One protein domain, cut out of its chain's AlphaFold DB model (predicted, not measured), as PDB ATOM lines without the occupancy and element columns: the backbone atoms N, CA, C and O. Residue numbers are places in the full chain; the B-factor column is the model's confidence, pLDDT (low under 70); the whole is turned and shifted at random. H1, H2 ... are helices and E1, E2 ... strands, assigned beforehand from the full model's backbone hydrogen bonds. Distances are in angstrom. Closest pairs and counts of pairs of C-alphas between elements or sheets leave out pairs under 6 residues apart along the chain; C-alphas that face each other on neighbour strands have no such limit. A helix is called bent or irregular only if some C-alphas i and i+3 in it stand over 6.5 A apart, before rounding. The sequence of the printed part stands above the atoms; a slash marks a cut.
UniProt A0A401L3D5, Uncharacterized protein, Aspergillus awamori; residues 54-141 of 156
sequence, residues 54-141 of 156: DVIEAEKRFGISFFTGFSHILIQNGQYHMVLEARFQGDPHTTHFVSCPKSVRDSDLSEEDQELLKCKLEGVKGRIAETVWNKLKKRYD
ATOM      1  N   ASP A  54     152.522 151.174 134.664       93.25
ATOM      2  CA  ASP A  54     152.687 150.713 136.046       93.25
ATOM      3  C   ASP A  54     154.139 150.275 136.317       93.25
ATOM      4  O   ASP A  54     154.786 149.700 135.446       93.25
ATOM      5  N   VAL A  55     154.675 150.569 137.504       93.06
ATOM      6  CA  VAL A  55     156.084 150.302 137.833       93.06
ATOM      7  C   VAL A  55     156.455 148.819 137.764       93.06
ATOM      8  O   VAL A  55     157.545 148.499 137.284       93.06
ATOM      9  N   ILE A  56     155.553 147.919 138.163       92.25
ATOM     10  CA  ILE A  56     155.769 146.470 138.087       92.25
ATOM     11  C   ILE A  56     155.682 146.007 136.640       92.25
ATOM     12  O   ILE A  56     156.535 145.250 136.172       92.25
ATOM     13  N   GLU A  57     154.689 146.498 135.899       93.12
ATOM     14  CA  GLU A  57     154.574 146.199 134.473       93.12
ATOM     15  C   GLU A  57     155.797 146.700 133.690       93.12
ATOM     16  O   GLU A  57     156.311 145.987 132.824       93.12
ATOM     17  N   ALA A  58     156.286 147.898 134.011       93.75
ATOM     18  CA  ALA A  58     157.433 148.516 133.368       93.75
ATOM     19  C   ALA A  58     158.712 147.703 133.597       93.75
ATOM     20  O   ALA A  58     159.437 147.417 132.640       93.75
ATOM     21  N   GLU A  59     158.959 147.285 134.841       93.31
ATOM     22  CA  GLU A  59     160.099 146.433 135.178       93.31
ATOM     23  C   GLU A  59     159.999 145.077 134.475       93.31
ATOM     24  O   GLU A  59     160.935 144.664 133.794       93.31
ATOM     25  N   LYS A  60     158.832 144.428 134.532       92.00
ATOM     26  CA  LYS A  60     158.627 143.085 133.980       92.00
ATOM     27  C   LYS A  60     158.693 143.023 132.456       92.00
ATOM     28  O   LYS A  60     159.207 142.054 131.902       92.00
ATOM     29  N   ARG A  61     158.111 144.005 131.759       93.19
ATOM     30  CA  ARG A  61     157.999 143.979 130.288       93.19
ATOM     31  C   ARG A  61     159.191 144.601 129.585       93.19
ATOM     32  O   ARG A  61     159.559 144.128 128.512       93.19
ATOM     33  N   PHE A  62     159.757 145.665 130.145       93.50
ATOM     34  CA  PHE A  62     160.774 146.463 129.458       93.50
ATOM     35  C   PHE A  62     162.129 146.458 130.163       93.50
ATOM     36  O   PHE A  62     163.131 146.786 129.523       93.50
ATOM     37  N   GLY A  63     162.164 146.101 131.452       93.88
ATOM     38  CA  GLY A  63     163.337 146.229 132.307       93.88
ATOM     39  C   GLY A  63     163.707 147.695 132.495       93.88
ATOM     40  O   GLY A  63     164.265 148.337 131.598       93.88
ATOM     41  N   ILE A  64     163.451 148.264 133.671       95.50
ATOM     42  CA  ILE A  64     163.867 149.638 133.947       95.50
ATOM     43  C   ILE A  64     165.380 149.623 134.113       95.50
ATOM     44  O   ILE A  64     165.924 148.939 134.973       95.50
ATOM     45  N   SER A  65     166.094 150.389 133.295       95.38
ATOM     46  CA  SER A  65     167.531 150.581 133.496       95.38
ATOM     47  C   SER A  65     167.767 151.490 134.694       95.38
ATOM     48  O   SER A  65     168.465 151.126 135.636       95.38
ATOM     49  N   PHE A  66     167.164 152.679 134.672       93.88
ATOM     50  CA  PHE A  66     167.218 153.630 135.775       93.88
ATOM     51  C   PHE A  66     166.122 154.685 135.648       93.88
ATOM     52  O   PHE A  66     165.635 154.987 134.555       93.88
ATOM     53  N   PHE A  67     165.799 155.305 136.778       95.62
ATOM     54  CA  PHE A  67     164.952 156.487 136.838       95.62
ATOM     55  C   PHE A  67     165.793 157.765 136.713       95.62
ATOM     56  O   PHE A  67     166.832 157.923 137.369       95.62
ATOM     57  N   THR A  68     165.348 158.695 135.869       94.38
ATOM     58  CA  THR A  68     165.998 159.998 135.661       94.38
ATOM     59  C   THR A  68     165.487 161.057 136.624       94.38
ATOM     60  O   THR A  68     166.270 161.912 137.035       94.38
ATOM     61  N   GLY A  69     164.215 161.000 137.024       94.25
ATOM     62  CA  GLY A  69     163.640 162.024 137.888       94.25
ATOM     63  C   GLY A  69     162.149 161.869 138.155       94.25
ATOM     64  O   GLY A  69     161.533 160.855 137.837       94.25
ATOM     65  N   PHE A  70     161.588 162.910 138.765       94.88
ATOM     66  CA  PHE A  70     160.165 163.049 139.058       94.88
ATOM     67  C   PHE A  70     159.511 163.996 138.050       94.88
ATOM     68  O   PHE A  70     160.046 165.076 137.798       94.88
ATOM     69  N   SER A  71     158.334 163.619 137.548       95.19
ATOM     70  CA  SER A  71     157.542 164.435 136.626       95.19
ATOM     71  C   SER A  71     156.366 165.114 137.335       95.19
ATOM     72  O   SER A  71     156.326 166.340 137.456       95.19
ATOM     73  N   HIS A  72     155.396 164.332 137.816       94.31
ATOM     74  CA  HIS A  72     154.162 164.845 138.413       94.31
ATOM     75  C   HIS A  72     153.475 163.803 139.308       94.31
ATOM     76  O   HIS A  72     153.915 162.660 139.407       94.31
ATOM     77  N   ILE A  73     152.397 164.216 139.977       93.44
ATOM     78  CA  ILE A  73     151.500 163.316 140.709       93.44
ATOM     79  C   ILE A  73     150.296 162.998 139.833       93.44
ATOM     80  O   ILE A  73     149.674 163.903 139.274       93.44
ATOM     81  N   LEU A  74     149.962 161.718 139.760       93.12
ATOM     82  CA  LEU A  74     148.766 161.198 139.123       93.12
ATOM     83  C   LEU A  74     147.800 160.699 140.204       93.12
ATOM     84  O   LEU A  74     148.229 160.147 141.214       93.12
ATOM     85  N   ILE A  75     146.498 160.909 140.007       90.19
ATOM     86  CA  ILE A  75     145.456 160.367 140.888       90.19
ATOM     87  C   ILE A  75     144.776 159.228 140.135       90.19
ATOM     88  O   ILE A  75     144.103 159.466 139.133       90.19
ATOM     89  N   GLN A  76     144.956 158.000 140.613       86.12
ATOM     90  CA  GLN A  76     144.341 156.795 140.057       86.12
ATOM     91  C   GLN A  76     143.564 156.097 141.167       86.12
ATOM     92  O   GLN A  76     144.095 155.862 142.244       86.12
ATOM     93  N   ASN A  77     142.282 155.805 140.932       86.12
ATOM     94  CA  ASN A  77     141.418 155.104 141.892       86.12
ATOM     95  C   ASN A  77     141.408 155.719 143.310       86.12
ATOM     96  O   ASN A  77     141.332 155.010 144.308       86.12
ATOM     97  N   GLY A  78     141.511 157.050 143.406       84.69
ATOM     98  CA  GLY A  78     141.567 157.768 144.685       84.69
ATOM     99  C   GLY A  78     142.914 157.685 145.414       84.69
ATOM    100  O   GLY A  78     143.047 158.247 146.497       84.69
ATOM    101  N   GLN A  79     143.916 157.034 144.823       87.12
ATOM    102  CA  GLN A  79     145.275 156.942 145.339       87.12
ATOM    103  C   GLN A  79     146.217 157.855 144.552       87.12
ATOM    104  O   GLN A  79     146.059 158.073 143.348       87.12
ATOM    105  N   TYR A  80     147.205 158.410 145.252       90.88
ATOM    106  CA  TYR A  80     148.276 159.172 144.623       90.88
ATOM    107  C   TYR A  80     149.340 158.223 144.082       90.88
ATOM    108  O   TYR A  80     149.788 157.313 144.775       90.88
ATOM    109  N   HIS A  81     149.771 158.486 142.858       92.75
ATOM    110  CA  HIS A  81     150.880 157.817 142.202       92.75
ATOM    111  C   HIS A  81     151.923 158.868 141.830       92.75
ATOM    112  O   HIS A  81     151.596 159.925 141.281       92.75
ATOM    113  N   MET A  82     153.190 158.590 142.122       93.12
ATOM    114  CA  MET A  82     154.291 159.383 141.589       93.12
ATOM    115  C   MET A  82     154.575 158.948 140.166       93.12
ATOM    116  O   MET A  82     154.852 157.778 139.918       93.12
ATOM    117  N   VAL A  83     154.568 159.900 139.243       95.56
ATOM    118  CA  VAL A  83     155.030 159.657 137.884       95.56
ATOM    119  C   VAL A  83     156.519 159.955 137.819       95.56
ATOM    120  O   VAL A  83     156.956 161.101 137.978       95.56
ATOM    121  N   LEU A  84     157.289 158.897 137.598       95.44
ATOM    122  CA  LEU A  84     158.734 158.921 137.469       95.44
ATOM    123  C   LEU A  84     159.123 158.860 135.997       95.44
ATOM    124  O   LEU A  84     158.482 158.197 135.187       95.44
ATOM    125  N   GLU A  85     160.197 159.550 135.659       96.38
ATOM    126  CA  GLU A  85     160.831 159.431 134.355       96.38
ATOM    127  C   GLU A  85     161.838 158.282 134.393       96.38
ATOM    128  O   GLU A  85     162.657 158.200 135.315       96.38
ATOM    129  N   ALA A  86     161.792 157.400 133.400       96.56
ATOM    130  CA  ALA A  86     162.598 156.189 133.341       96.56
ATOM    131  C   ALA A  86     163.220 155.972 131.959       96.56
ATOM    132  O   ALA A  86     162.702 156.422 130.935       96.56
ATOM    133  N   ARG A  87     164.340 155.246 131.949       96.38
ATOM    134  CA  ARG A  87     164.951 154.652 130.753       96.38
ATOM    135  C   ARG A  87     164.803 153.142 130.830       96.38
ATOM    136  O   ARG A  87     165.063 152.565 131.887       96.38
ATOM    137  N   PHE A  88     164.420 152.509 129.729       95.75
ATOM    138  CA  PHE A  88     164.267 151.055 129.652       95.75
ATOM    139  C   PHE A  88     165.494 150.411 129.006       95.75
ATOM    140  O   PHE A  88     166.199 151.058 128.236       95.75
ATOM    141  N   GLN A  89     165.762 149.140 129.316       93.38
ATOM    142  CA  GLN A  89     166.947 148.422 128.822       93.38
ATOM    143  C   GLN A  89     166.965 148.313 127.294       93.38
ATOM    144  O   GLN A  89     168.004 148.533 126.672       93.38
ATOM    145  N   GLY A  90     165.811 148.031 126.684       91.75
ATOM    146  CA  GLY A  90     165.667 147.963 125.226       91.75
ATOM    147  C   GLY A  90     165.573 149.323 124.525       91.75
ATOM    148  O   GLY A  90     165.662 149.378 123.302       91.75
ATOM    149  N   ASP A  91     165.392 150.413 125.277       92.31
ATOM    150  CA  ASP A  91     165.207 151.765 124.739       92.31
ATOM    151  C   ASP A  91     165.798 152.838 125.681       92.31
ATOM    152  O   ASP A  91     165.075 153.637 126.291       92.31
ATOM    153  N   PRO A  92     167.135 152.871 125.845       90.06
ATOM    154  CA  PRO A  92     167.786 153.735 126.829       90.06
ATOM    155  C   PRO A  92     167.796 155.219 126.426       90.06
ATOM    156  O   PRO A  92     168.071 156.088 127.255       90.06
ATOM    157  N   HIS A  93     167.512 155.533 125.159       90.88
ATOM    158  CA  HIS A  93     167.573 156.894 124.615       90.88
ATOM    159  C   HIS A  93     166.238 157.641 124.682       90.88
ATOM    160  O   HIS A  93     166.225 158.874 124.579       90.88
ATOM    161  N   THR A  94     165.139 156.943 124.964       92.38
ATOM    162  CA  THR A  94     163.796 157.528 125.090       92.38
ATOM    163  C   THR A  94     163.383 157.632 126.553       92.38
ATOM    164  O   THR A  94     163.760 156.793 127.371       92.38
ATOM    165  N   THR A  95     162.731 158.736 126.924       94.94
ATOM    166  CA  THR A  95     162.192 158.906 128.278       94.94
ATOM    167  C   THR A  95     160.797 158.316 128.299       94.94
ATOM    168  O   THR A  95     159.954 158.730 127.506       94.94
ATOM    169  N   HIS A  96     160.562 157.412 129.239       95.19
ATOM    170  CA  HIS A  96     159.259 156.812 129.499       95.19
ATOM    171  C   HIS A  96     158.723 157.300 130.843       95.19
ATOM    172  O   HIS A  96     159.498 157.613 131.749       95.19
ATOM    173  N   PHE A  97     157.400 157.377 130.975       96.00
ATOM    174  CA  PHE A  97     156.748 157.734 132.233       96.00
ATOM    175  C   PHE A  97     156.239 156.478 132.929       96.00
ATOM    176  O   PHE A  97     155.517 155.679 132.335       96.00
ATOM    177  N   VAL A  98     156.603 156.327 134.198       95.38
ATOM    178  CA  VAL A  98     156.257 155.175 135.030       95.38
ATOM    179  C   VAL A  98     155.431 155.645 136.223       95.38
ATOM    180  O   VAL A  98     155.856 156.535 136.958       95.38
ATOM    181  N   SER A  99     154.247 155.065 136.404       94.38
ATOM    182  CA  SER A  99     153.367 155.273 137.554       94.38
ATOM    183  C   SER A  99     153.845 154.423 138.724       94.38
ATOM    184  O   SER A  99     153.897 153.200 138.625       94.38
ATOM    185  N   CYS A 100     154.176 155.057 139.844       92.00
ATOM    186  CA  CYS A 100     154.620 154.381 141.054       92.00
ATOM    187  C   CYS A 100     153.661 154.694 142.218       92.00
ATOM    188  O   CYS A 100     153.607 155.852 142.663       92.00
ATOM    189  N   PRO A 101     152.887 153.706 142.710       89.06
ATOM    190  CA  PRO A 101     152.051 153.882 143.896       89.06
ATOM    191  C   PRO A 101     152.902 154.102 145.157       89.06
ATOM    192  O   PRO A 101     154.127 153.983 145.136       89.06
ATOM    193  N   LYS A 102     152.247 154.446 146.275       84.38
ATOM    194  CA  LYS A 102     152.919 154.644 147.572       84.38
ATOM    195  C   LYS A 102     153.663 153.396 148.034       84.38
ATOM    196  O   LYS A 102     154.852 153.479 148.347       84.38
ATOM    197  N   SER A 103     152.936 152.285 148.081       76.75
ATOM    198  CA  SER A 103     153.473 150.958 148.322       76.75
ATOM    199  C   SER A 103     153.294 150.129 147.063       76.75
ATOM    200  O   SER A 103     152.243 150.152 146.415       76.75
ATOM    201  N   VAL A 104     154.367 149.451 146.684       72.56
ATOM    202  CA  VAL A 104     154.371 148.532 145.559       72.56
ATOM    203  C   VAL A 104     154.275 147.134 146.164       72.56
ATOM    204  O   VAL A 104     155.038 146.781 147.064       72.56
ATOM    205  N   ARG A 105     153.232 146.392 145.784       69.50
ATOM    206  CA  ARG A 105     153.077 144.990 146.176       69.50
ATOM    207  C   ARG A 105     153.799 144.171 145.127       69.50
ATOM    208  O   ARG A 105     153.257 143.934 144.052       69.50
ATOM    209  N   ASP A 106     155.025 143.780 145.432       63.84
ATOM    210  CA  ASP A 106     155.933 143.254 144.413       63.84
ATOM    211  C   ASP A 106     155.790 141.739 144.187       63.84
ATOM    212  O   ASP A 106     156.681 141.117 143.614       63.84
ATOM    213  N   SER A 107     154.664 141.127 144.583       66.19
ATOM    214  CA  SER A 107     154.435 139.672 144.500       66.19
ATOM    215  C   SER A 107     154.569 139.088 143.089       66.19
ATOM    216  O   SER A 107     154.683 137.876 142.929       66.19
ATOM    217  N   ASP A 108     154.552 139.944 142.066       72.19
ATOM    218  CA  ASP A 108     154.645 139.568 140.656       72.19
ATOM    219  C   ASP A 108     156.080 139.590 140.086       72.19
ATOM    220  O   ASP A 108     156.263 139.251 138.905       72.19
ATOM    221  N   LEU A 109     157.071 139.996 140.893       81.50
ATOM    222  CA  LEU A 109     158.506 140.032 140.577       81.50
ATOM    223  C   LEU A 109     159.280 138.956 141.356       81.50
ATOM    224  O   LEU A 109     158.857 138.529 142.429       81.50
ATOM    225  N   SER A 110     160.429 138.532 140.818       86.25
ATOM    226  CA  SER A 110     161.377 137.687 141.556       86.25
ATOM    227  C   SER A 110     162.031 138.475 142.699       86.25
ATOM    228  O   SER A 110     162.141 139.692 142.598       86.25
ATOM    229  N   GLU A 111     162.500 137.814 143.763       86.31
ATOM    230  CA  GLU A 111     163.176 138.494 144.888       86.31
ATOM    231  C   GLU A 111     164.352 139.376 144.424       86.31
ATOM    232  O   GLU A 111     164.506 140.506 144.883       86.31
ATOM    233  N   GLU A 112     165.133 138.904 143.446       88.38
ATOM    234  CA  GLU A 112     166.242 139.668 142.864       88.38
ATOM    235  C   GLU A 112     165.744 140.933 142.143       88.38
ATOM    236  O   GLU A 112     166.275 142.029 142.352       88.38
ATOM    237  N   ASP A 113     164.685 140.812 141.337       87.31
ATOM    238  CA  ASP A 113     164.089 141.953 140.635       87.31
ATOM    239  C   ASP A 113     163.444 142.946 141.612       87.31
ATOM    240  O   ASP A 113     163.506 144.157 141.391       87.31
ATOM    241  N   GLN A 114     162.863 142.460 142.713       86.56
ATOM    242  CA  GLN A 114     162.312 143.299 143.781       86.56
ATOM    243  C   GLN A 114     163.402 144.145 144.440       86.56
ATOM    244  O   GLN A 114     163.272 145.367 144.565       86.56
ATOM    245  N   GLU A 115     164.507 143.518 144.846       88.25
ATOM    246  CA  GLU A 115     165.635 144.210 145.470       88.25
ATOM    247  C   GLU A 115     166.272 145.219 144.516       88.25
ATOM    248  O   GLU A 115     166.582 146.356 144.903       88.25
ATOM    249  N   LEU A 116     166.410 144.842 143.247       90.31
ATOM    250  CA  LEU A 116     166.932 145.719 142.213       90.31
ATOM    251  C   LEU A 116     166.003 146.917 141.961       90.31
ATOM    252  O   LEU A 116     166.474 148.060 141.907       90.31
ATOM    253  N   LEU A 117     164.693 146.692 141.842       90.81
ATOM    254  CA  LEU A 117     163.701 147.756 141.673       90.81
ATOM    255  C   LEU A 117     163.708 148.707 142.873       90.81
ATOM    256  O   LEU A 117     163.753 149.928 142.695       90.81
ATOM    257  N   LYS A 118     163.779 148.167 144.090       89.06
ATOM    258  CA  LYS A 118     163.913 148.949 145.323       89.06
ATOM    259  C   LYS A 118     165.149 149.846 145.296       89.06
ATOM    260  O   LYS A 118     165.053 151.034 145.608       89.06
ATOM    261  N   CYS A 119     166.296 149.325 144.862       89.94
ATOM    262  CA  CYS A 119     167.522 150.117 144.733       89.94
ATOM    263  C   CYS A 119     167.369 151.260 143.715       89.94
ATOM    264  O   CYS A 119     167.806 152.386 143.973       89.94
ATOM    265  N   LYS A 120     166.713 151.009 142.574       92.69
ATOM    266  CA  LYS A 120     166.431 152.038 141.554       92.69
ATOM    267  C   LYS A 120     165.522 153.142 142.112       92.69
ATOM    268  O   LYS A 120     165.787 154.326 141.879       92.69
ATOM    269  N   LEU A 121     164.485 152.762 142.856       91.75
ATOM    270  CA  LEU A 121     163.508 153.671 143.463       91.75
ATOM    271  C   LEU A 121     164.138 154.543 144.564       91.75
ATOM    272  O   LEU A 121     163.986 155.768 144.547       91.75
ATOM    273  N   GLU A 122     164.937 153.962 145.459       90.31
ATOM    274  CA  GLU A 122     165.703 154.731 146.453       90.31
ATOM    275  C   GLU A 122     166.722 155.673 145.788       90.31
ATOM    276  O   GLU A 122     166.891 156.828 146.197       90.31
ATOM    277  N   GLY A 123     167.329 155.239 144.680       91.12
ATOM    278  CA  GLY A 123     168.220 156.073 143.875       91.12
ATOM    279  C   GLY A 123     167.555 157.359 143.369       91.12
ATOM    280  O   GLY A 123     168.127 158.444 143.503       91.12
ATOM    281  N   VAL A 124     166.340 157.281 142.815       92.44
ATOM    282  CA  VAL A 124     165.620 158.485 142.349       92.44
ATOM    283  C   VAL A 124     165.067 159.316 143.497       92.44
ATOM    284  O   VAL A 124     165.126 160.545 143.440       92.44
ATOM    285  N   LYS A 125     164.634 158.685 144.589       91.38
ATOM    286  CA  LYS A 125     164.212 159.378 145.814       91.38
ATOM    287  C   LYS A 125     165.305 160.284 146.378       91.38
ATOM    288  O   LYS A 125     165.014 161.401 146.818       91.38
ATOM    289  N   GLY A 126     166.560 159.833 146.322       90.75
ATOM    290  CA  GLY A 126     167.735 160.631 146.681       90.75
ATOM    291  C   GLY A 126     168.022 161.794 145.722       90.75
ATOM    292  O   GLY A 126     168.562 162.810 146.152       90.75
ATOM    293  N   ARG A 127     167.635 161.677 144.445       91.31
ATOM    294  CA  ARG A 127     167.859 162.701 143.404       91.31
ATOM    295  C   ARG A 127     166.789 163.787 143.369       91.31
ATOM    296  O   ARG A 127     167.071 164.900 142.932       91.31
ATOM    297  N   ILE A 128     165.567 163.486 143.805       92.44
ATOM    298  CA  ILE A 128     164.487 164.476 143.864       92.44
ATOM    299  C   ILE A 128     164.858 165.556 144.888       92.44
ATOM    300  O   ILE A 128     165.101 165.269 146.061       92.44
ATOM    301  N   ALA A 129     164.889 166.810 144.431       94.12
ATOM    302  CA  ALA A 129     165.272 167.947 145.256       94.12
ATOM    303  C   ALA A 129     164.336 168.127 146.462       94.12
ATOM    304  O   ALA A 129     163.116 167.997 146.351       94.12
ATOM    305  N   GLU A 130     164.894 168.540 147.600       94.56
ATOM    306  CA  GLU A 130     164.131 168.753 148.840       94.56
ATOM    307  C   GLU A 130     163.004 169.786 148.674       94.56
ATOM    308  O   GLU A 130     161.934 169.683 149.265       94.56
ATOM    309  N   THR A 131     163.190 170.774 147.795       96.31
ATOM    310  CA  THR A 131     162.147 171.756 147.462       96.31
ATOM    311  C   THR A 131     160.937 171.129 146.770       96.31
ATOM    312  O   THR A 131     159.822 171.629 146.932       96.31
ATOM    313  N   VAL A 132     161.126 170.043 146.016       94.56
ATOM    314  CA  VAL A 132     160.038 169.269 145.406       94.56
ATOM    315  C   VAL A 132     159.333 168.451 146.480       94.56
ATOM    316  O   VAL A 132     158.112 168.549 146.588       94.56
ATOM    317  N   TRP A 133     160.079 167.755 147.343       94.75
ATOM    318  CA  TRP A 133     159.514 167.029 148.487       94.75
ATOM    319  C   TRP A 133     158.665 167.927 149.392       94.75
ATOM    320  O   TRP A 133     157.527 167.589 149.714       94.75
ATOM    321  N   ASN A 134     159.147 169.128 149.710       95.06
ATOM    322  CA  ASN A 134     158.395 170.110 150.494       95.06
ATOM    323  C   ASN A 134     157.084 170.542 149.818       95.06
ATOM    324  O   ASN A 134     156.066 170.731 150.488       95.06
ATOM    325  N   LYS A 135     157.077 170.686 148.485       95.38
ATOM    326  CA  LYS A 135     155.851 170.989 147.727       95.38
ATOM    327  C   LYS A 135     154.873 169.818 147.754       95.38
ATOM    328  O   LYS A 135     153.677 170.057 147.906       95.38
ATOM    329  N   LEU A 136     155.372 168.591 147.617       92.81
ATOM    330  CA  LEU A 136     154.564 167.372 147.665       92.81
ATOM    331  C   LEU A 136     153.906 167.200 149.034       92.81
ATOM    332  O   LEU A 136     152.687 167.049 149.099       92.81
ATOM    333  N   LYS A 137     154.671 167.367 150.116       93.56
ATOM    334  CA  LYS A 137     154.147 167.357 151.486       93.56
ATOM    335  C   LYS A 137     153.070 168.421 151.687       93.56
ATOM    336  O   LYS A 137     151.982 168.123 152.153       93.56
ATOM    337  N   LYS A 138     153.331 169.667 151.276       95.12
ATOM    338  CA  LYS A 138     152.377 170.773 151.467       95.12
ATOM    339  C   LYS A 138     151.059 170.581 150.707       95.12
ATOM    340  O   LYS A 138     150.029 171.056 151.173       95.12
ATOM    341  N   ARG A 139     151.099 169.991 149.509       93.88
ATOM    342  CA  ARG A 139     149.925 169.893 148.622       93.88
ATOM    343  C   ARG A 139     149.147 168.593 148.771       93.88
ATOM    344  O   ARG A 139     147.934 168.621 148.626       93.88
ATOM    345  N   TYR A 140     149.848 167.489 149.001       89.94
ATOM    346  CA  TYR A 140     149.290 166.139 148.916       89.94
ATOM    347  C   TYR A 140     149.547 165.309 150.179       89.94
ATOM    348  O   TYR A 140     149.187 164.140 150.199       89.94
ATOM    349  N   ASP A 141     150.203 165.885 151.193       89.38
ATOM    350  CA  ASP A 141     150.670 165.177 152.393       89.38
ATOM    351  C   ASP A 141     151.603 163.989 152.087       89.38
ATOM    352  O   ASP A 141     151.703 163.011 152.821       89.38
TER     353      ASP A 141
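What this domain is: This is residues 54 to 141 of the 156 residues of an uncharacterized protein of Aspergillus awamori (UniProt A0A401L3D5). A strongly twisted three-stranded sheet, its strands bent, has H1 and long H2 over one face, making two layers, with H3 beyond the end of H2. The 88 printed residues run H1 E1 E2 E3 H2 H3, class mixed; E1 E2 E3 form a meander, each strand antiparallel to the one before. The whole is compact, radius of gyration of the C-alphas 12.9 A, spanning 35 by 28 by 20 A.

Where its parts are: H1 is residues 55 to 62, from C-alpha 55 at (156.084, 150.302, 137.833). E1 is 64 to 76, 21.7 A; E2 79 to 88, 25.3 A; E3 91 to 101, 23.3 A; H2 111 to 127, 24.7 A; H3 130 to 140, ending at (149.290, 166.139, 148.916).

How they stand to each other: Hairpins E1-E2 and E2-E3 have N 68 and O 85, and N 84 and O 98, within hydrogen-bond range, each 2.8 A. H2 runs across E1, 76 degrees on the local plane; their closest C-alphas, Phe 67 and Val 124, are 5.9 A apart. H3 only grazes the sheet. Every helix O i to N i+4 pair is within range.

The domain as a whole: The farthest C-alphas, Gly 90 and Lys 138, are 37.2 A apart. The printed part has no cut and no long link; residues 105 to 107 are under pLDDT 70.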